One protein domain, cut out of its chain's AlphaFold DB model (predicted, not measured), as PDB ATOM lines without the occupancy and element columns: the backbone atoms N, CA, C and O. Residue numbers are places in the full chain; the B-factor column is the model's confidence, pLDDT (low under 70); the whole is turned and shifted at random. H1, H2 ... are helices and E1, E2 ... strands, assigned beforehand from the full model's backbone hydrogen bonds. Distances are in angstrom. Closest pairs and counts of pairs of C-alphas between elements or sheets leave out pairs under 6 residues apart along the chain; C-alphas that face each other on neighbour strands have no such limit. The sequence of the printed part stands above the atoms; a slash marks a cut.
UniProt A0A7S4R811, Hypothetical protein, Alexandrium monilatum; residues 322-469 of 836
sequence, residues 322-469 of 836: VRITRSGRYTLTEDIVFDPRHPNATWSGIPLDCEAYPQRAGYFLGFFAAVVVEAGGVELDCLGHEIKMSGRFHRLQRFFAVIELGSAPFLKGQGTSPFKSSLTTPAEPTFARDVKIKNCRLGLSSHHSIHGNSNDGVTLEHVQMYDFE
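Overview. This is residues 322 to 469 of the 836 residues of the protein "Hypothetical protein" of Alexandrium monilatum (UniProt A0A7S4R811). Little is regular here: the chain is wound in stacked turns, a solenoid walled by parallel sheets E1 E4 E7 E9, E2 E5 E8 E10 and E3 E6, with long loops at one side. The 148 printed residues have ten strands and two helices, E1 to E6, H1, E7, H2, E8 to E10; mostly strand, with 56 residues in named elements; compact, radius of gyration of the C-alphas 14.7 A, spans 40 by 33 by 25 A.

Arrangement. E5, residues 376 to 381, and E8, 433 to 438, are parallel inner strands at 3 degrees, with N 380 and O 436 2.8 A apart, within hydrogen-bond range. Edge strands are E2, 328 to 332, with N 330 and O 379 at 2.8 A, and E10, 456 to 461, with N 459 and O 435 at 2.8 A. The other sheet runs E1, 322 to 324, E4, 369 to 373, E7, 401 to 404, E9, 448 to 453, with N 324 and O 372 at 2.8 A, N 373 and O 404 at 2.9 A, N 451 and O 403 at 3.0 A. E3, 336 to 338, is parallel to E6, 386 to 389, with N 338 and O 388 at 2.8 A. H1, 393 to 396, and H2, 417 to 420, are not on either four-stranded sheet and are too short for an O i to N i+4 pair; each has one O i to N i+3 pair within range.

Along the chain. E10 is 16.2 A from first to last C-alpha, E5 15.5 A. C-alpha 322 is at (39.316, 24.771, -1.409), C-alpha 461 at (25.041, 29.379, -15.981).

Size, cuts and confidence. The C-alphas farthest apart, of Gly 384 and Ser 422, are 42.4 A apart. The printed part has no cut; links E3 to E4, E7 to H2 and H2 to E8 are long. Residues 425 to 427 have pLDDT under 70.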
ATOM      1  N   VAL A 322      38.628  25.118  -0.156       97.75
ATOM      2  CA  VAL A 322      39.316  24.771  -1.409       97.75
ATOM      3  C   VAL A 322      39.784  26.049  -2.109       97.75
ATOM      4  O   VAL A 322      38.978  26.844  -2.594       97.75
ATOM      5  N   ARG A 323      41.106  26.241  -2.175       96.81
ATOM      6  CA  ARG A 323      41.745  27.412  -2.797       96.81
ATOM      7  C   ARG A 323      42.092  27.155  -4.268       96.81
ATOM      8  O   ARG A 323      43.044  26.428  -4.571       96.81
ATOM      9  N   ILE A 324      41.343  27.756  -5.194       97.56
ATOM     10  CA  ILE A 324      41.588  27.669  -6.642       97.56
ATOM     11  C   ILE A 324      42.577  28.768  -7.056       97.56
ATOM     12  O   ILE A 324      42.205  29.874  -7.438       97.56
ATOM     13  N   THR A 325      43.868  28.445  -6.965       96.12
ATOM     14  CA  THR A 325      45.003  29.352  -7.235       96.12
ATOM     15  C   THR A 325      45.608  29.199  -8.638       96.12
ATOM     16  O   THR A 325      46.687  29.727  -8.913       96.12
ATOM     17  N   ARG A 326      44.955  28.452  -9.540       95.81
ATOM     18  CA  ARG A 326      45.412  28.212 -10.921       95.81
ATOM     19  C   ARG A 326      44.232  28.202 -11.892       95.81
ATOM     20  O   ARG A 326      43.143  27.767 -11.539       95.81
ATOM     21  N   SER A 327      44.477  28.651 -13.119       96.88
ATOM     22  CA  SER A 327      43.548  28.532 -14.249       96.88
ATOM     23  C   SER A 327      43.272  27.067 -14.600       96.88
ATOM     24  O   SER A 327      44.151  26.216 -14.440       96.88
ATOM     25  N   GLY A 328      42.088  26.781 -15.140       96.44
ATOM     26  CA  GLY A 328      41.704  25.443 -15.598       96.44
ATOM     27  C   GLY A 328      40.249  25.085 -15.298       96.44
ATOM     28  O   GLY A 328      39.487  25.891 -14.762       96.44
ATOM     29  N   ARG A 329      39.867  23.851 -15.645       97.69
ATOM     30  CA  ARG A 329      38.567  23.275 -15.281       97.69
ATOM     31  C   ARG A 329      38.654  22.553 -13.938       97.69
ATOM     32  O   ARG A 329      39.567  21.758 -13.718       97.69
ATOM     33  N   TYR A 330      37.664  22.801 -13.095       98.25
ATOM     34  CA  TYR A 330      37.431  22.178 -11.803       98.25
ATOM     35  C   TYR A 330      36.036  21.551 -11.820       98.25
ATOM     36  O   TYR A 330      35.098  22.148 -12.354       98.25
ATOM     37  N   THR A 331      35.895  20.346 -11.280       98.44
ATOM     38  CA  THR A 331      34.659  19.566 -11.419       98.44
ATOM     39  C   THR A 331      34.318  18.841 -10.126       98.44
ATOM     40  O   THR A 331      35.171  18.142  -9.589       98.44
ATOM     41  N   LEU A 332      33.090  19.003  -9.622       98.50
ATOM     42  CA  LEU A 332      32.620  18.224  -8.470       98.50
ATOM     43  C   LEU A 332      32.336  16.776  -8.885       98.50
ATOM     44  O   LEU A 332      31.767  16.544  -9.952       98.50
ATOM     45  N   THR A 333      32.693  15.820  -8.027       98.44
ATOM     46  CA  THR A 333      32.384  14.389  -8.221       98.44
ATOM     47  C   THR A 333      31.315  13.850  -7.267       98.44
ATOM     48  O   THR A 333      30.898  12.703  -7.407       98.44
ATOM     49  N   GLU A 334      30.913  14.639  -6.269       98.56
ATOM     50  CA  GLU A 334      29.898  14.301  -5.267       98.56
ATOM     51  C   GLU A 334      29.312  15.573  -4.625       98.56
ATOM     52  O   GLU A 334      29.833  16.672  -4.825       98.56
ATOM     53  N   ASP A 335      28.231  15.422  -3.852       98.88
ATOM     54  CA  ASP A 335      27.642  16.512  -3.066       98.88
ATOM     55  C   ASP A 335      28.523  16.820  -1.838       98.88
ATOM     56  O   ASP A 335      28.859  15.930  -1.058       98.88
ATOM     57  N   ILE A 336      28.871  18.094  -1.649       98.81
ATOM     58  CA  ILE A 336      29.823  18.576  -0.642       98.81
ATOM     59  C   ILE A 336      29.100  19.158   0.581       98.81
ATOM     60  O   ILE A 336      28.285  20.082   0.469       98.81
ATOM     61  N   VAL A 337      29.481  18.693   1.774       98.69
ATOM     62  CA  VAL A 337      29.089  19.281   3.062       98.69
ATOM     63  C   VAL A 337      30.321  19.873   3.743       98.69
ATOM     64  O   VAL A 337      31.151  19.172   4.325       98.69
ATOM     65  N   PHE A 338      30.429  21.200   3.702       98.31
ATOM     66  CA  PHE A 338      31.511  21.941   4.337       98.31
ATOM     67  C   PHE A 338      31.361  21.903   5.865       98.31
ATOM     68  O   PHE A 338      30.508  22.576   6.453       98.31
ATOM     69  N   ASP A 339      32.191  21.079   6.507       96.88
ATOM     70  CA  ASP A 339      32.252  20.928   7.961       96.88
ATOM     71  C   ASP A 339      33.698  20.777   8.467       96.88
ATOM     72  O   ASP A 339      33.997  19.777   9.122       96.88
ATOM     73  N   PRO A 340      34.616  21.721   8.187       94.75
ATOM     74  CA  PRO A 340      36.033  21.535   8.479       94.75
ATOM     75  C   PRO A 340      36.294  21.245   9.965       94.75
ATOM     76  O   PRO A 340      35.700  21.856  10.871       94.75
ATOM     77  N   ARG A 341      37.176  20.271  10.220       87.44
ATOM     78  CA  ARG A 341      37.462  19.728  11.563       87.44
ATOM     79  C   ARG A 341      38.958  19.558  11.784       87.44
ATOM     80  O   ARG A 341      39.501  18.465  11.657       87.44
ATOM     81  N   HIS A 342      39.615  20.631  12.209       83.38
ATOM     82  CA  HIS A 342      40.978  20.528  12.710       83.38
ATOM     83  C   HIS A 342      40.983  20.185  14.219       83.38
ATOM     84  O   HIS A 342      40.295  20.866  14.981       83.38
ATOM     85  N   PRO A 343      41.752  19.186  14.705       77.12
ATOM     86  CA  PRO A 343      41.763  18.813  16.129       77.12
ATOM     87  C   PRO A 343      42.282  19.937  17.041       77.12
ATOM     88  O   PRO A 343      41.797  20.105  18.154       77.12
ATOM     89  N   ASN A 344      43.212  20.751  16.531       74.94
ATOM     90  CA  ASN A 344      43.744  21.945  17.203       74.94
ATOM     91  C   ASN A 344      43.061  23.248  16.727       74.94
ATOM     92  O   ASN A 344      43.693  24.304  16.717       74.94
ATOM     93  N   ALA A 345      41.820  23.181  16.232       76.19
ATOM     94  CA  ALA A 345      41.073  24.370  15.823       76.19
ATOM     95  C   ALA A 345      40.791  25.303  17.011       76.19
ATOM     96  O   ALA A 345      40.441  24.850  18.104       76.19
ATOM     97  N   THR A 346      40.833  26.615  16.773       81.56
ATOM     98  CA  THR A 346      40.074  27.563  17.605       81.56
ATOM     99  C   THR A 346      38.600  27.565  17.165       81.56
ATOM    100  O   THR A 346      38.216  26.839  16.246       81.56
ATOM    101  N   TRP A 347      37.768  28.440  17.738       83.12
ATOM    102  CA  TRP A 347      36.429  28.748  17.207       83.12
ATOM    103  C   TRP A 347      36.384  29.001  15.689       83.12
ATOM    104  O   TRP A 347      35.395  28.673  15.045       83.12
ATOM    105  N   SER A 348      37.469  29.533  15.121       80.75
ATOM    106  CA  SER A 348      37.626  29.827  13.691       80.75
ATOM    107  C   SER A 348      37.624  28.587  12.775       80.75
ATOM    108  O   SER A 348      37.545  28.727  11.555       80.75
ATOM    109  N   GLY A 349      37.763  27.381  13.341       83.31
ATOM    110  CA  GLY A 349      38.018  26.135  12.607       83.31
ATOM    111  C   GLY A 349      39.490  25.926  12.221       83.31
ATOM    112  O   GLY A 349      39.846  24.846  11.754       83.31
ATOM    113  N   ILE A 350      40.345  26.931  12.440       89.00
ATOM    114  CA  ILE A 350      41.693  27.042  11.867       89.00
ATOM    115  C   ILE A 350      42.751  27.105  12.992       89.00
ATOM    116  O   ILE A 350      42.528  27.784  14.001       89.00
ATOM    117  N   PRO A 351      43.912  26.435  12.852       89.31
ATOM    118  CA  PRO A 351      45.074  26.630  13.727       89.31
ATOM    119  C   PRO A 351      45.708  28.022  13.612       89.31
ATOM    120  O   PRO A 351      45.690  28.656  12.560       89.31
ATOM    121  N   LEU A 352      46.322  28.507  14.691       87.06
ATOM    122  CA  LEU A 352      46.932  29.846  14.712       87.06
ATOM    123  C   LEU A 352      48.197  29.962  13.847       87.06
ATOM    124  O   LEU A 352      48.518  31.048  13.367       87.06
ATOM    125  N   ASP A 353      48.878  28.840  13.641       87.19
ATOM    126  CA  ASP A 353      50.087  28.618  12.844       87.19
ATOM    127  C   ASP A 353      49.790  28.164  11.397       87.19
ATOM    128  O   ASP A 353      50.685  27.765  10.655       87.19
ATOM    129  N   CYS A 354      48.527  28.237  10.968       89.50
ATOM    130  CA  CYS A 354      48.085  27.797   9.651       89.50
ATOM    131  C   CYS A 354      48.641  28.658   8.495       89.50
ATOM    132  O   CYS A 354      48.125  29.738   8.207       89.50
ATOM    133  N   GLU A 355      49.634  28.148   7.759       89.88
ATOM    134  CA  GLU A 355      50.161  28.806   6.547       89.88
ATOM    135  C   GLU A 355      49.156  28.841   5.378       89.88
ATOM    136  O   GLU A 355      49.167  29.769   4.570       89.88
ATOM    137  N   ALA A 356      48.275  27.840   5.270       89.88
ATOM    138  CA  ALA A 356      47.305  27.742   4.177       89.88
ATOM    139  C   ALA A 356      46.115  28.701   4.333       89.88
ATOM    140  O   ALA A 356      45.558  29.149   3.328       89.88
ATOM    141  N   TYR A 357      45.764  29.049   5.574       92.00
ATOM    142  CA  TYR A 357      44.655  29.931   5.941       92.00
ATOM    143  C   TYR A 357      45.113  30.930   7.029       92.00
ATOM    144  O   TYR A 357      44.640  30.879   8.168       92.00
ATOM    145  N   PRO A 358      46.073  31.835   6.734       89.00
ATOM    146  CA  PRO A 358      46.678  32.671   7.765       89.00
ATOM    147  C   PRO A 358      45.648  33.634   8.346       89.00
ATOM    148  O   PRO A 358      45.032  34.399   7.605       89.00
ATOM    149  N   GLN A 359      45.518  33.677   9.674       87.44
ATOM    150  CA  GLN A 359      44.565  34.557  10.369       87.44
ATOM    151  C   GLN A 359      44.689  36.020   9.881       87.44
ATOM    152  O   GLN A 359      43.706  36.666   9.523       87.44
ATOM    153  N   ARG A 360      45.926  36.525   9.763       85.69
ATOM    154  CA  ARG A 360      46.229  37.891   9.289       85.69
ATOM    155  C   ARG A 360      45.910  38.128   7.799       85.69
ATOM    156  O   ARG A 360      45.856  39.283   7.395       85.69
ATOM    157  N   ALA A 361      45.640  37.090   7.005       83.69
ATOM    158  CA  ALA A 361      45.243  37.162   5.593       83.69
ATOM    159  C   ALA A 361      43.713  37.037   5.393       83.69
ATOM    160  O   ALA A 361      43.255  36.441   4.425       83.69
ATOM    161  N   GLY A 362      42.913  37.555   6.332       83.31
ATOM    162  CA  GLY A 362      41.443  37.563   6.267       83.31
ATOM    163  C   GLY A 362      40.749  36.377   6.946       83.31
ATOM    164  O   GLY A 362      39.599  36.506   7.356       83.31
ATOM    165  N   TYR A 363      41.460  35.274   7.192       90.69
ATOM    166  CA  TYR A 363      40.934  34.093   7.894       90.69
ATOM    167  C   TYR A 363      40.788  34.271   9.421       90.69
ATOM    168  O   TYR A 363      40.479  33.316  10.130       90.69
ATOM    169  N   PHE A 364      40.982  35.478   9.970       87.00
ATOM    170  CA  PHE A 364      40.772  35.743  11.401       87.00
ATOM    171  C   PHE A 364      39.296  35.650  11.830       87.00
ATOM    172  O   PHE A 364      39.030  35.507  13.019       87.00
ATOM    173  N   LEU A 365      38.346  35.713  10.889       87.25
ATOM    174  CA  LEU A 365      36.932  35.384  11.125       87.25
ATOM    175  C   LEU A 365      36.664  33.866  11.073       87.25
ATOM    176  O   LEU A 365      35.537  33.444  11.300       87.25
ATOM    177  N   GLY A 366      37.669  33.043  10.761       92.75
ATOM    178  CA  GLY A 366      37.504  31.647  10.355       92.75
ATOM    179  C   GLY A 366      37.402  31.476   8.845       92.75
ATOM    180  O   GLY A 366      37.717  32.385   8.073       92.75
ATOM    181  N   PHE A 367      36.985  30.285   8.416       95.50
ATOM    182  CA  PHE A 367      36.724  30.019   7.003       95.50
ATOM    183  C   PHE A 367      35.527  30.849   6.536       95.50
ATOM    184  O   PHE A 367      34.408  30.631   7.000       95.50
ATOM    185  N   PHE A 368      35.772  31.794   5.630       96.00
ATOM    186  CA  PHE A 368      34.746  32.662   5.048       96.00
ATOM    187  C   PHE A 368      34.153  32.105   3.746       96.00
ATOM    188  O   PHE A 368      33.192  32.675   3.244       96.00
ATOM    189  N   ALA A 369      34.679  31.001   3.200       97.88
ATOM    190  CA  ALA A 369      34.031  30.289   2.101       97.88
ATOM    191  C   ALA A 369      34.367  28.791   2.042       97.88
ATOM    192  O   ALA A 369      35.365  28.359   2.623       97.88
ATOM    193  N   ALA A 370      33.570  28.003   1.306       98.44
ATOM    194  CA  ALA A 370      33.928  26.619   0.963       98.44
ATOM    195  C   ALA A 370      34.895  26.559  -0.229       98.44
ATOM    196  O   ALA A 370      35.866  25.803  -0.186       98.44
ATOM    197  N   VAL A 371      34.678  27.388  -1.255       98.69
ATOM    198  CA  VAL A 371      35.600  27.583  -2.387       98.69
ATOM    199  C   VAL A 371      36.014  29.052  -2.464       98.69
ATOM    200  O   VAL A 371      35.150  29.927  -2.450       98.69
ATOM    201  N   VAL A 372      37.315  29.324  -2.609       98.19
ATOM    202  CA  VAL A 372      37.825  30.640  -3.044       98.19
ATOM    203  C   VAL A 372      38.456  30.523  -4.424       98.19
ATOM    204  O   VAL A 372      39.226  29.594  -4.688       98.19
ATOM    205  N   VAL A 373      38.150  31.472  -5.306       98.31
ATOM    206  CA  VAL A 373      38.771  31.579  -6.631       98.31
ATOM    207  C   VAL A 373      39.776  32.727  -6.615       98.31
ATOM    208  O   VAL A 373      39.416  33.890  -6.482       98.31
ATOM    209  N   GLU A 374      41.057  32.392  -6.740       96.56
ATOM    210  CA  GLU A 374      42.194  33.319  -6.613       96.56
ATOM    211  C   GLU A 374      42.931  33.526  -7.950       96.56
ATOM    212  O   GLU A 374      43.974  34.176  -8.008       96.56
ATOM    213  N   ALA A 375      42.406  32.951  -9.036       97.06
ATOM    214  CA  ALA A 375      43.032  32.916 -10.354       97.06
ATOM    215  C   ALA A 375      42.087  33.377 -11.474       97.06
ATOM    216  O   ALA A 375      40.864  33.383 -11.331       97.06
ATOM    217  N   GLY A 376      42.682  33.745 -12.611       97.50
ATOM    218  CA  GLY A 376      41.959  34.001 -13.855       97.50
ATOM    219  C   GLY A 376      41.705  32.722 -14.661       97.50
ATOM    220  O   GLY A 376      42.486  31.775 -14.550       97.50
ATOM    221  N   GLY A 377      40.674  32.692 -15.508       97.62
ATOM    222  CA  GLY A 377      40.429  31.596 -16.456       97.62
ATOM    223  C   GLY A 377      40.064  30.278 -15.768       97.62
ATOM    224  O   GLY A 377      40.737  29.261 -15.960       97.62
ATOM    225  N   VAL A 378      39.031  30.312 -14.924       98.31
ATOM    226  CA  VAL A 378      38.583  29.183 -14.096       98.31
ATOM    227  C   VAL A 378      37.178  28.758 -14.513       98.31
ATOM    228  O   VAL A 378      36.252  29.562 -14.471       98.31
ATOM    229  N   GLU A 379      36.999  27.486 -14.864       98.50
ATOM    230  CA  GLU A 379      35.678  26.887 -15.091       98.50
ATOM    231  C   GLU A 379      35.356  25.917 -13.950       98.50
ATOM    232  O   GLU A 379      35.976  24.861 -13.860       98.50
ATOM    233  N   LEU A 380      34.393  26.255 -13.093       98.62
ATOM    234  CA  LEU A 380      33.855  25.374 -12.056       98.62
ATOM    235  C   LEU A 380      32.537  24.756 -12.546       98.62
ATOM    236  O   LEU A 380      31.518  25.440 -12.667       98.62
ATOM    237  N   ASP A 381      32.575  23.459 -12.841       98.69
ATOM    238  CA  ASP A 381      31.434  22.660 -13.287       98.69
ATOM    239  C   ASP A 381      30.975  21.735 -12.159       98.69
ATOM    240  O   ASP A 381      31.642  20.752 -11.840       98.69
ATOM    241  N   CYS A 382      29.838  22.031 -11.537       98.75
ATOM    242  CA  CYS A 382      29.329  21.181 -10.465       98.75
ATOM    243  C   CYS A 382      28.606  19.920 -10.973       98.75
ATOM    244  O   CYS A 382      28.254  19.080 -10.156       98.75
ATOM    245  N   LEU A 383      28.342  19.776 -12.281       98.38
ATOM    246  CA  LEU A 383      27.619  18.629 -12.871       98.38
ATOM    247  C   LEU A 383      26.249  18.288 -12.226       98.38
ATOM    248  O   LEU A 383      25.746  17.180 -12.388       98.38
ATOM    249  N   GLY A 384      25.612  19.238 -11.533       98.50
ATOM    250  CA  GLY A 384      24.362  19.048 -10.786       98.50
ATOM    251  C   GLY A 384      24.539  18.800  -9.281       98.50
ATOM    252  O   GLY A 384      23.535  18.745  -8.566       98.50
ATOM    253  N   HIS A 385      25.776  18.682  -8.792       98.88
ATOM    254  CA  HIS A 385      26.080  18.463  -7.380       98.88
ATOM    255  C   HIS A 385      25.827  19.688  -6.494       98.88
ATOM    256  O   HIS A 385      25.836  20.844  -6.941       98.88
ATOM    257  N   GLU A 386      25.596  19.406  -5.213       98.81
ATOM    258  CA  GLU A 386      25.403  20.404  -4.164       98.81
ATOM    259  C   GLU A 386      26.722  20.813  -3.484       98.81
ATOM    260  O   GLU A 386      27.582  19.973  -3.241       98.81
ATOM    261  N   ILE A 387      26.862  22.085  -3.104       98.88
ATOM    262  CA  ILE A 387      27.791  22.531  -2.051       98.88
ATOM    263  C   ILE A 387      26.982  23.304  -1.006       98.88
ATOM    264  O   ILE A 387      26.194  24.187  -1.357       98.88
ATOM    265  N   LYS A 388      27.182  22.997   0.279       98.81
ATOM    266  CA  LYS A 388      26.576  23.712   1.419       98.81
ATOM    267  C   LYS A 388      27.432  23.600   2.678       98.81
ATOM    268  O   LYS A 388      28.250  22.689   2.780       98.81
ATOM    269  N   MET A 389      27.216  24.465   3.668       98.19
ATOM    270  CA  MET A 389      27.765  24.247   5.016       98.19
ATOM    271  C   MET A 389      26.953  23.214   5.807       98.19
ATOM    272  O   MET A 389      25.777  22.969   5.530       98.19
ATOM    273  N   SER A 390      27.561  22.627   6.837       98.00
ATOM    274  CA  SER A 390      26.831  21.805   7.806       98.00
ATOM    275  C   SER A 390      26.037  22.658   8.807       98.00
ATOM    276  O   SER A 390      26.437  23.766   9.168       98.00
ATOM    277  N   GLY A 391      24.967  22.090   9.375       95.44
ATOM    278  CA  GLY A 391      24.238  22.698  10.500       95.44
ATOM    279  C   GLY A 391      25.037  22.788  11.815       95.44
ATOM    280  O   GLY A 391      24.580  23.422  12.770       95.44
ATOM    281  N   ARG A 392      26.233  22.175  11.890       94.19
ATOM    282  CA  ARG A 392      27.217  22.442  12.956       94.19
ATOM    283  C   ARG A 392      27.998  23.710  12.626       94.19
ATOM    284  O   ARG A 392      28.081  24.594  13.472       94.19
ATOM    285  N   PHE A 393      28.547  23.800  11.415       95.62
ATOM    286  CA  PHE A 393      29.384  24.917  10.986       95.62
ATOM    287  C   PHE A 393      28.598  26.235  10.949       95.62
ATOM    288  O   PHE A 393      29.090  27.232  11.458       95.62
ATOM    289  N   HIS A 394      27.332  26.206  10.517       95.62
ATOM    290  CA  HIS A 394      26.383  27.332  10.592       95.62
ATOM    291  C   HIS A 394      26.271  27.980  11.982       95.62
ATOM    292  O   HIS A 394      26.144  29.192  12.102       95.62
ATOM    293  N   ARG A 395      26.335  27.183  13.057       93.06
ATOM    294  CA  ARG A 395      26.276  27.688  14.442       93.06
ATOM    295  C   ARG A 395      27.579  28.368  14.877       93.06
ATOM    296  O   ARG A 395      27.584  29.090  15.866       93.06
ATOM    297  N   LEU A 396      28.684  28.081  14.188       93.19
ATOM    298  CA  LEU A 396      30.032  28.536  14.530       93.19
ATOM    299  C   LEU A 396      30.486  29.713  13.663       93.19
ATOM    300  O   LEU A 396      31.158  30.613  14.155       93.19
ATOM    301  N   GLN A 397      30.098  29.702  12.391       93.56
ATOM    302  CA  GLN A 397      30.408  30.721  11.406       93.56
ATOM    303  C   GLN A 397      29.109  31.302  10.851       93.56
ATOM    304  O   GLN A 397      28.345  30.594  10.194       93.56
ATOM    305  N   ARG A 398      28.897  32.604  11.075       93.06
ATOM    306  CA  ARG A 398      27.833  33.374  10.408       93.06
ATOM    307  C   ARG A 398      28.348  34.192   9.222       93.06
ATOM    308  O   ARG A 398      27.560  34.612   8.385       93.06
ATOM    309  N   PHE A 399      29.658  34.347   9.063       93.25
ATOM    310  CA  PHE A 399      30.247  35.037   7.920       93.25
ATOM    311  C   PHE A 399      30.865  34.036   6.928       93.25
ATOM    312  O   PHE A 399      32.055  33.734   6.992       93.25
ATOM    313  N   PHE A 400      30.037  33.472   6.041       97.38
ATOM    314  CA  PHE A 400      30.432  32.438   5.077       97.38
ATOM    315  C   PHE A 400      29.711  32.575   3.725       97.38
ATOM    316  O   PHE A 400      28.499  32.793   3.669       97.38
ATOM    317  N   ALA A 401      30.462  32.396   2.638       98.44
ATOM    318  CA  ALA A 401      29.969  32.229   1.277       98.44
ATOM    319  C   ALA A 401      30.132  30.771   0.801       98.44
ATOM    320  O   ALA A 401      31.096  30.105   1.168       98.44
ATOM    321  N   VAL A 402      29.267  30.249  -0.074       98.81
ATOM    322  CA  VAL A 402      29.556  28.928  -0.679       98.81
ATOM    323  C   VAL A 402      30.736  29.051  -1.651       98.81
ATOM    324  O   VAL A 402      31.675  28.254  -1.595       98.81
ATOM    325  N   ILE A 403      30.729  30.100  -2.481       98.81
ATOM    326  CA  ILE A 403      31.828  30.464  -3.381       98.81
ATOM    327  C   ILE A 403      32.178  31.948  -3.201       98.81
ATOM    328  O   ILE A 403      31.313  32.816  -3.322       98.81
ATOM    329  N   GLU A 404      33.455  32.237  -2.971       98.56
ATOM    330  CA  GLU A 404      34.030  33.586  -2.965       98.56
ATOM    331  C   GLU A 404      34.941  33.770  -4.188       98.56
ATOM    332  O   GLU A 404      35.795  32.930  -4.486       98.56
ATOM    333  N   LEU A 405      34.797  34.887  -4.899       98.31
ATOM    334  CA  LEU A 405      35.572  35.205  -6.105       98.31
ATOM    335  C   LEU A 405      36.857  36.002  -5.802       98.31
ATOM    336  O   LEU A 405      37.281  36.850  -6.592       98.31
ATOM    337  N   GLY A 406      37.493  35.731  -4.662       95.69
ATOM    338  CA  GLY A 406      38.797  36.284  -4.307       95.69
ATOM    339  C   GLY A 406      39.436  35.622  -3.087       95.69
ATOM    340  O   GLY A 406      38.821  34.811  -2.398       95.69
ATOM    341  N   SER A 407      40.688  35.986  -2.792       94.06
ATOM    342  CA  SER A 407      41.453  35.437  -1.654       94.06
ATOM    343  C   SER A 407      41.045  35.981  -0.280       94.06
ATOM    344  O   SER A 407      41.583  35.533   0.732       94.06
ATOM    345  N   ALA A 408      40.176  36.992  -0.231       92.25
ATOM    346  CA  ALA A 408      39.670  37.603   0.991       92.25
ATOM    347  C   ALA A 408      38.279  38.216   0.736       92.25
ATOM    348  O   ALA A 408      38.063  38.774  -0.341       92.25
ATOM    349  N   PRO A 409      37.368  38.192   1.724       90.56
ATOM    350  CA  PRO A 409      35.973  38.610   1.556       90.56
ATOM    351  C   PRO A 409      35.759  40.131   1.687       90.56
ATOM    352  O   PRO A 409      34.628  40.606   1.678       90.56
ATOM    353  N   PHE A 410      36.831  40.914   1.834       89.69
ATOM    354  CA  PHE A 410      36.784  42.376   1.846       89.69
ATOM    355  C   PHE A 410      37.971  42.950   1.076       89.69
ATOM    356  O   PHE A 410      39.075  42.400   1.090       89.69
ATOM    357  N   LEU A 411      37.757  44.117   0.467       88.44
ATOM    358  CA  LEU A 411      38.839  44.954  -0.043       88.44
ATOM    359  C   LEU A 411      39.747  45.427   1.104       88.44
ATOM    360  O   LEU A 411      39.302  45.636   2.235       88.44
ATOM    361  N   LYS A 412      41.023  45.664   0.797       85.56
ATOM    362  CA  LYS A 412      42.013  46.175   1.754       85.56
ATOM    363  C   LYS A 412      41.543  47.493   2.387       85.56
ATOM    364  O   LYS A 412      41.160  48.424   1.682       85.56
ATOM    365  N   GLY A 413      41.551  47.573   3.720       84.44
ATOM    366  CA  GLY A 413      41.041  48.729   4.467       84.44
ATOM    367  C   GLY A 413      39.511  48.809   4.605       84.44
ATOM    368  O   GLY A 413      39.011  49.750   5.225       84.44
ATOM    369  N   GLN A 414      38.752  47.844   4.079       85.94
ATOM    370  CA  GLN A 414      37.297  47.739   4.256       85.94
ATOM    371  C   GLN A 414      36.926  46.634   5.259       85.94
ATOM    372  O   GLN A 414      37.778  45.865   5.684       85.94
ATOM    373  N   GLY A 415      35.663  46.582   5.696       84.69
ATOM    374  CA  GLY A 415      35.217  45.646   6.736       84.69
ATOM    375  C   GLY A 415      35.595  46.074   8.164       84.69
ATOM    376  O   GLY A 415      35.709  47.268   8.469       84.69
ATOM    377  N   THR A 416      35.744  45.098   9.061       81.50
ATOM    378  CA  THR A 416      36.015  45.301  10.496       81.50
ATOM    379  C   THR A 416      37.453  45.784  10.765       81.50
ATOM    380  O   THR A 416      38.322  45.729   9.896       81.50
ATOM    381  N   SER A 417      37.736  46.296  11.972       79.12
ATOM    382  CA  SER A 417      39.035  46.922  12.294       79.12
ATOM    383  C   SER A 417      40.307  46.089  12.020       79.12
ATOM    384  O   SER A 417      41.313  46.698  11.641       79.12
ATOM    385  N   PRO A 418      40.331  44.746  12.142       77.88
ATOM    386  CA  PRO A 418      41.503  43.959  11.761       77.88
ATOM    387  C   PRO A 418      41.937  44.215  10.307       77.88
ATOM    388  O   PRO A 418      43.099  44.550  10.091       77.88
ATOM    389  N   PHE A 419      41.006  44.211   9.338       75.81
ATOM    390  CA  PHE A 419      41.249  44.522   7.911       75.81
ATOM    391  C   PHE A 419      41.739  45.963   7.642       75.81
ATOM    392  O   PHE A 419      42.137  46.293   6.523       75.81
ATOM    393  N   LYS A 420      41.705  46.832   8.661       79.31
ATOM    394  CA  LYS A 420      42.188  48.224   8.645       79.31
ATOM    395  C   LYS A 420      43.528  48.401   9.373       79.31
ATOM    396  O   LYS A 420      44.057  49.513   9.407       79.31
ATOM    397  N   SER A 421      44.087  47.342   9.965       78.81
ATOM    398  CA  SER A 421      45.409  47.374  10.597       78.81
ATOM    399  C   SER A 421      46.518  46.972   9.621       78.81
ATOM    400  O   SER A 421      46.388  46.001   8.874       78.81
ATOM    401  N   SER A 422      47.657  47.663   9.718       78.69
ATOM    402  CA  SER A 422      48.912  47.330   9.026       78.69
ATOM    403  C   SER A 422      49.471  45.944   9.388       78.69
ATOM    404  O   SER A 422      50.372  45.457   8.709       78.69
ATOM    405  N   LEU A 423      48.936  45.303  10.437       78.62
ATOM    406  CA  LEU A 423      49.276  43.935  10.841       78.62
ATOM    407  C   LEU A 423      48.520  42.842  10.068       78.62
ATOM    408  O   LEU A 423      48.871  41.670  10.216       78.62
ATOM    409  N   THR A 424      47.509  43.182   9.262       75.62
ATOM    410  CA  THR A 424      47.008  42.230   8.254       75.62
ATOM    411  C   THR A 424      48.027  42.054   7.134       75.62
ATOM    412  O   THR A 424      48.833  42.944   6.862       75.62
ATOM    413  N   THR A 425      48.037  40.872   6.520       62.31
ATOM    414  CA  THR A 425      49.021  40.495   5.504       62.31
ATOM    415  C   THR A 425      49.000  41.529   4.374       62.31
ATOM    416  O   THR A 425      47.960  41.702   3.747       62.31
ATOM    417  N   PRO A 426      50.117  42.225   4.081       54.84
ATOM    418  CA  PRO A 426      50.093  43.421   3.234       54.84
ATOM    419  C   PRO A 426      49.867  43.136   1.743       54.84
ATOM    420  O   PRO A 426      49.741  44.088   0.970       54.84
ATOM    421  N   ALA A 427      49.820  41.863   1.340       63.81
ATOM    422  CA  ALA A 427      49.438  41.444  -0.001       63.81
ATOM    423  C   ALA A 427      48.037  41.971  -0.351       63.81
ATOM    424  O   ALA A 427      47.111  41.872   0.451       63.81
ATOM    425  N   GLU A 428      47.887  42.539  -1.547       80.44
ATOM    426  CA  GLU A 428      46.563  42.883  -2.067       80.44
ATOM    427  C   GLU A 428      45.736  41.603  -2.270       80.44
ATOM    428  O   GLU A 428      46.303  40.596  -2.714       80.44
ATOM    429  N   PRO A 429      44.420  41.607  -1.983       88.00
ATOM    430  CA  PRO A 429      43.565  40.472  -2.302       88.00
ATOM    431  C   PRO A 429      43.610  40.151  -3.802       88.00
ATOM    432  O   PRO A 429      43.530  41.047  -4.644       88.00
ATOM    433  N   THR A 430      43.725  38.871  -4.150       93.00
ATOM    434  CA  THR A 430      43.651  38.429  -5.547       93.00
ATOM    435  C   THR A 430      42.193  38.197  -5.918       93.00
ATOM    436  O   THR A 430      41.553  37.317  -5.342       93.00
ATOM    437  N   PHE A 431      41.682  38.966  -6.877       95.38
ATOM    438  CA  PHE A 431      40.315  38.843  -7.390       95.38
ATOM    439  C   PHE A 431      40.278  37.946  -8.627       95.38
ATOM    440  O   PHE A 431      41.127  38.062  -9.517       95.38
ATOM    441  N   ALA A 432      39.280  37.070  -8.696       97.06
ATOM    442  CA  ALA A 432      39.098  36.166  -9.821       97.06
ATOM    443  C   ALA A 432      38.701  36.909 -11.111       97.06
ATOM    444  O   ALA A 432      38.018  37.939 -11.065       97.06
ATOM    445  N   ARG A 433      39.111  36.364 -12.264       98.12
ATOM    446  CA  ARG A 433      38.827  36.917 -13.601       98.12
ATOM    447  C   ARG A 433      38.464  35.829 -14.600       98.12
ATOM    448  O   ARG A 433      38.947  34.709 -14.472       98.12
ATOM    449  N   ASP A 434      37.652  36.160 -15.596       98.50
ATOM    450  CA  ASP A 434      37.197  35.247 -16.651       98.50
ATOM    451  C   ASP A 434      36.772  33.877 -16.065       98.50
ATOM    452  O   ASP A 434      37.252  32.808 -16.453       98.50
ATOM    453  N   VAL A 435      35.923  33.945 -15.034       98.69
ATOM    454  CA  VAL A 435      35.421  32.806 -14.257       98.69
ATOM    455  C   VAL A 435      34.075  32.365 -14.801       98.69
ATOM    456  O   VAL A 435      33.183  33.186 -15.020       98.69
ATOM    457  N   LYS A 436      33.893  31.053 -14.936       98.81
ATOM    458  CA  LYS A 436      32.621  30.427 -15.281       98.81
ATOM    459  C   LYS A 436      32.213  29.421 -14.208       98.81
ATOM    460  O   LYS A 436      32.885  28.409 -14.044       98.81
ATOM    461  N   ILE A 437      31.113  29.680 -13.506       98.88
ATOM    462  CA  ILE A 437      30.489  28.746 -12.556       98.88
ATOM    463  C   ILE A 437      29.200  28.238 -13.191       98.88
ATOM    464  O   ILE A 437      28.387  29.040 -13.661       98.88
ATOM    465  N   LYS A 438      28.998  26.921 -13.225       98.81
ATOM    466  CA  LYS A 438      27.817  26.350 -13.878       98.81
ATOM    467  C   LYS A 438      27.336  25.029 -13.282       98.81
ATOM    468  O   LYS A 438      28.113  24.291 -12.676       98.81
ATOM    469  N   ASN A 439      26.066  24.714 -13.535       98.81
ATOM    470  CA  ASN A 439      25.413  23.459 -13.139       98.81
ATOM    471  C   ASN A 439      25.439  23.202 -11.615       98.81
ATOM    472  O   ASN A 439      25.454  22.050 -11.187       98.81
ATOM    473  N   CYS A 440      25.521  24.249 -10.789       98.88
ATOM    474  CA  CYS A 440      25.734  24.137  -9.342       98.88
ATOM    475  C   CYS A 440      24.438  24.257  -8.543       98.88
ATOM    476  O   CYS A 440      23.590  25.094  -8.851       98.88
ATOM    477  N   ARG A 441      24.332  23.478  -7.461       98.88
ATOM    478  CA  ARG A 441      23.340  23.682  -6.400       98.88
ATOM    479  C   ARG A 441      24.061  24.226  -5.166       98.88
ATOM    480  O   ARG A 441      24.851  23.529  -4.545       98.88
ATOM    481  N   LEU A 442      23.838  25.489  -4.833       98.88
ATOM    482  CA  LEU A 442      24.476  26.160  -3.701       98.88
ATOM    483  C   LEU A 442      23.444  26.264  -2.577       98.88
ATOM    484  O   LEU A 442      22.562  27.123  -2.616       98.88
ATOM    485  N   GLY A 443      23.513  25.327  -1.636       98.62
ATOM    486  CA  GLY A 443      22.583  25.244  -0.516       98.62
ATOM    487  C   GLY A 443      23.022  26.085   0.682       98.62
ATOM    488  O   GLY A 443      23.779  27.046   0.540       98.62
ATOM    489  N   LEU A 444      22.556  25.656   1.862       98.62
ATOM    490  CA  LEU A 444      22.745  26.282   3.174       98.62
ATOM    491  C   LEU A 444      24.052  27.087   3.295       98.62
ATOM    492  O   LEU A 444      25.152  26.525   3.243       98.62
ATOM    493  N   SER A 445      23.902  28.400   3.490       98.38
ATOM    494  CA  SER A 445      24.989  29.368   3.644       98.38
ATOM    495  C   SER A 445      24.615  30.482   4.620       98.38
ATOM    496  O   SER A 445      23.531  31.057   4.552       98.38
ATOM    497  N   SER A 446      25.515  30.829   5.536       97.38
ATOM    498  CA  SER A 446      25.210  31.805   6.585       97.38
ATOM    499  C   SER A 446      25.314  33.260   6.124       97.38
ATOM    500  O   SER A 446      25.059  34.151   6.920       97.38
ATOM    501  N   HIS A 447      25.735  33.522   4.882       97.62
ATOM    502  CA  HIS A 447      25.836  34.880   4.344       97.62
ATOM    503  C   HIS A 447      25.493  34.903   2.849       97.62
ATOM    504  O   HIS A 447      24.452  35.438   2.464       97.62
ATOM    505  N   HIS A 448      26.310  34.280   1.994       98.50
ATOM    506  CA  HIS A 448      26.160  34.375   0.534       98.50
ATOM    507  C   HIS A 448      26.200  33.010  -0.167       98.50
ATOM    508  O   HIS A 448      26.950  32.129   0.247       98.50
ATOM    509  N   SER A 449      25.464  32.803  -1.262       98.75
ATOM    510  CA  SER A 449      25.757  31.648  -2.128       98.75
ATOM    511  C   SER A 449      26.988  31.934  -2.997       98.75
ATOM    512  O   SER A 449      27.943  31.159  -2.969       98.75
ATOM    513  N   ILE A 450      27.024  33.085  -3.679       98.81
ATOM    514  CA  ILE A 450      28.203  33.594  -4.398       98.81
ATOM    515  C   ILE A 450      28.489  35.039  -3.971       98.81
ATOM    516  O   ILE A 450      27.592  35.884  -4.003       98.81
ATOM    517  N   HIS A 451      29.742  35.330  -3.618       98.50
ATOM    518  CA  HIS A 451      30.222  36.679  -3.307       98.50
ATOM    519  C   HIS A 451      31.492  37.023  -4.100       98.50
ATOM    520  O   HIS A 451      32.258  36.131  -4.473       98.50
ATOM    521  N   GLY A 452      31.702  38.307  -4.393       97.31
ATOM    522  CA  GLY A 452      32.876  38.774  -5.123       97.31
ATOM    523  C   GLY A 452      33.042  40.293  -5.125       97.31
ATOM    524  O   GLY A 452      32.077  41.056  -5.040       97.31
ATOM    525  N   ASN A 453      34.293  40.737  -5.239       95.69
ATOM    526  CA  ASN A 453      34.685  42.142  -5.309       95.69
ATOM    527  C   ASN A 453      35.688  42.347  -6.452       95.69
ATOM    528  O   ASN A 453      36.565  41.509  -6.645       95.69
ATOM    529  N   SER A 454      35.607  43.471  -7.176       95.88
ATOM    530  CA  SER A 454      36.574  43.841  -8.237       95.88
ATOM    531  C   SER A 454      36.808  42.759  -9.318       95.88
ATOM    532  O   SER A 454      37.894  42.678  -9.902       95.88
ATOM    533  N   ASN A 455      35.815  41.901  -9.569       97.62
ATOM    534  CA  ASN A 455      35.913  40.805 -10.532       97.62
ATOM    535  C   ASN A 455      35.710  41.279 -11.971       97.62
ATOM    536  O   ASN A 455      34.969  42.220 -12.227       97.62
ATOM    537  N   ASP A 456      36.323  40.590 -12.929       98.19
ATOM    538  CA  ASP A 456      36.240  40.975 -14.337       98.19
ATOM    539  C   ASP A 456      36.048  39.742 -15.221       98.19
ATOM    540  O   ASP A 456      36.906  38.862 -15.236       98.19
ATOM    541  N   GLY A 457      34.912  39.652 -15.917       98.31
ATOM    542  CA  GLY A 457      34.481  38.438 -16.613       98.31
ATOM    543  C   GLY A 457      33.923  37.394 -15.643       98.31
ATOM    544  O   GLY A 457      34.619  36.448 -15.284       98.31
ATOM    545  N   VAL A 458      32.666  37.542 -15.216       98.75
ATOM    546  CA  VAL A 458      31.984  36.568 -14.337       98.75
ATOM    547  C   VAL A 458      30.792  35.975 -15.075       98.75
ATOM    548  O   VAL A 458      29.849  36.688 -15.392       98.75
ATOM    549  N   THR A 459      30.817  34.669 -15.342       98.81
ATOM    550  CA  THR A 459      29.731  33.935 -16.009       98.81
ATOM    551  C   THR A 459      29.100  32.918 -15.060       98.81
ATOM    552  O   THR A 459      29.779  32.005 -14.590       98.81
ATOM    553  N   LEU A 460      27.797  33.045 -14.814       98.81
ATOM    554  CA  LEU A 460      26.987  32.103 -14.041       98.81
ATOM    555  C   LEU A 460      25.947  31.451 -14.966       98.81
ATOM    556  O   LEU A 460      25.137  32.159 -15.563       98.81
ATOM    557  N   GLU A 461      25.951  30.122 -15.088       98.81
ATOM    558  CA  GLU A 461      25.041  29.379 -15.981       98.81
ATOM    559  C   GLU A 461      24.361  28.203 -15.265       98.81
ATOM    560  O   GLU A 461      25.038  27.298 -14.781       98.81
ATOM    561  N   HIS A 462      23.027  28.159 -15.241       98.75
ATOM    562  CA  HIS A 462      22.268  27.050 -14.632       98.75
ATOM    563  C   HIS A 462      22.654  26.780 -13.162       98.75
ATOM    564  O   HIS A 462      22.917  25.641 -12.767       98.75
ATOM    565  N   VAL A 463      22.740  27.840 -12.349       98.88
ATOM    566  CA  VAL A 463      23.046  27.745 -10.910       98.88
ATOM    567  C   VAL A 463      21.774  27.952 -10.084       98.88
ATOM    568  O   VAL A 463      21.082  28.964 -10.223       98.88
ATOM    569  N   GLN A 464      21.490  26.992  -9.204       98.88
ATOM    570  CA  GLN A 464      20.446  27.066  -8.184       98.88
ATOM    571  C   GLN A 464      21.069  27.489  -6.846       98.88
ATOM    572  O   GLN A 464      22.116  26.970  -6.465       98.88
ATOM    573  N   MET A 465      20.426  28.398  -6.118       98.88
ATOM    574  CA  MET A 465      20.888  28.940  -4.836       98.88
ATOM    575  C   MET A 465      19.736  28.950  -3.830       98.88
ATOM    576  O   MET A 465      18.663  29.442  -4.170       98.88
ATOM    577  N   TYR A 466      19.923  28.432  -2.618       98.81
ATOM    578  CA  TYR A 466      18.899  28.417  -1.561       98.81
ATOM    579  C   TYR A 466      19.528  28.368  -0.163       98.81
ATOM    580  O   TYR A 466      20.722  28.126  -0.020       98.81
ATOM    581  N   ASP A 467      18.720  28.623   0.868       98.50
ATOM    582  CA  ASP A 467      19.133  28.614   2.280       98.50
ATOM    583  C   ASP A 467      20.324  29.543   2.607       98.50
ATOM    584  O   ASP A 467      21.114  29.277   3.512       98.50
ATOM    585  N   PHE A 468      20.432  30.671   1.894       98.62
ATOM    586  CA  PHE A 468      21.355  31.768   2.206       98.62
ATOM    587  C   PHE A 468      20.734  32.804   3.162       98.62
ATOM    588  O   PHE A 468      19.524  33.044   3.122       98.62
ATOM    589  N   GLU A 469      21.563  33.444   3.994       98.00
ATOM    590  CA  GLU A 469      21.122  34.453   4.975       98.00
ATOM    591  C   GLU A 469      21.040  35.890   4.412       98.00
ATOM    592  O   GLU A 469      20.100  36.606   4.746       98.00
TER     593      GLU A 469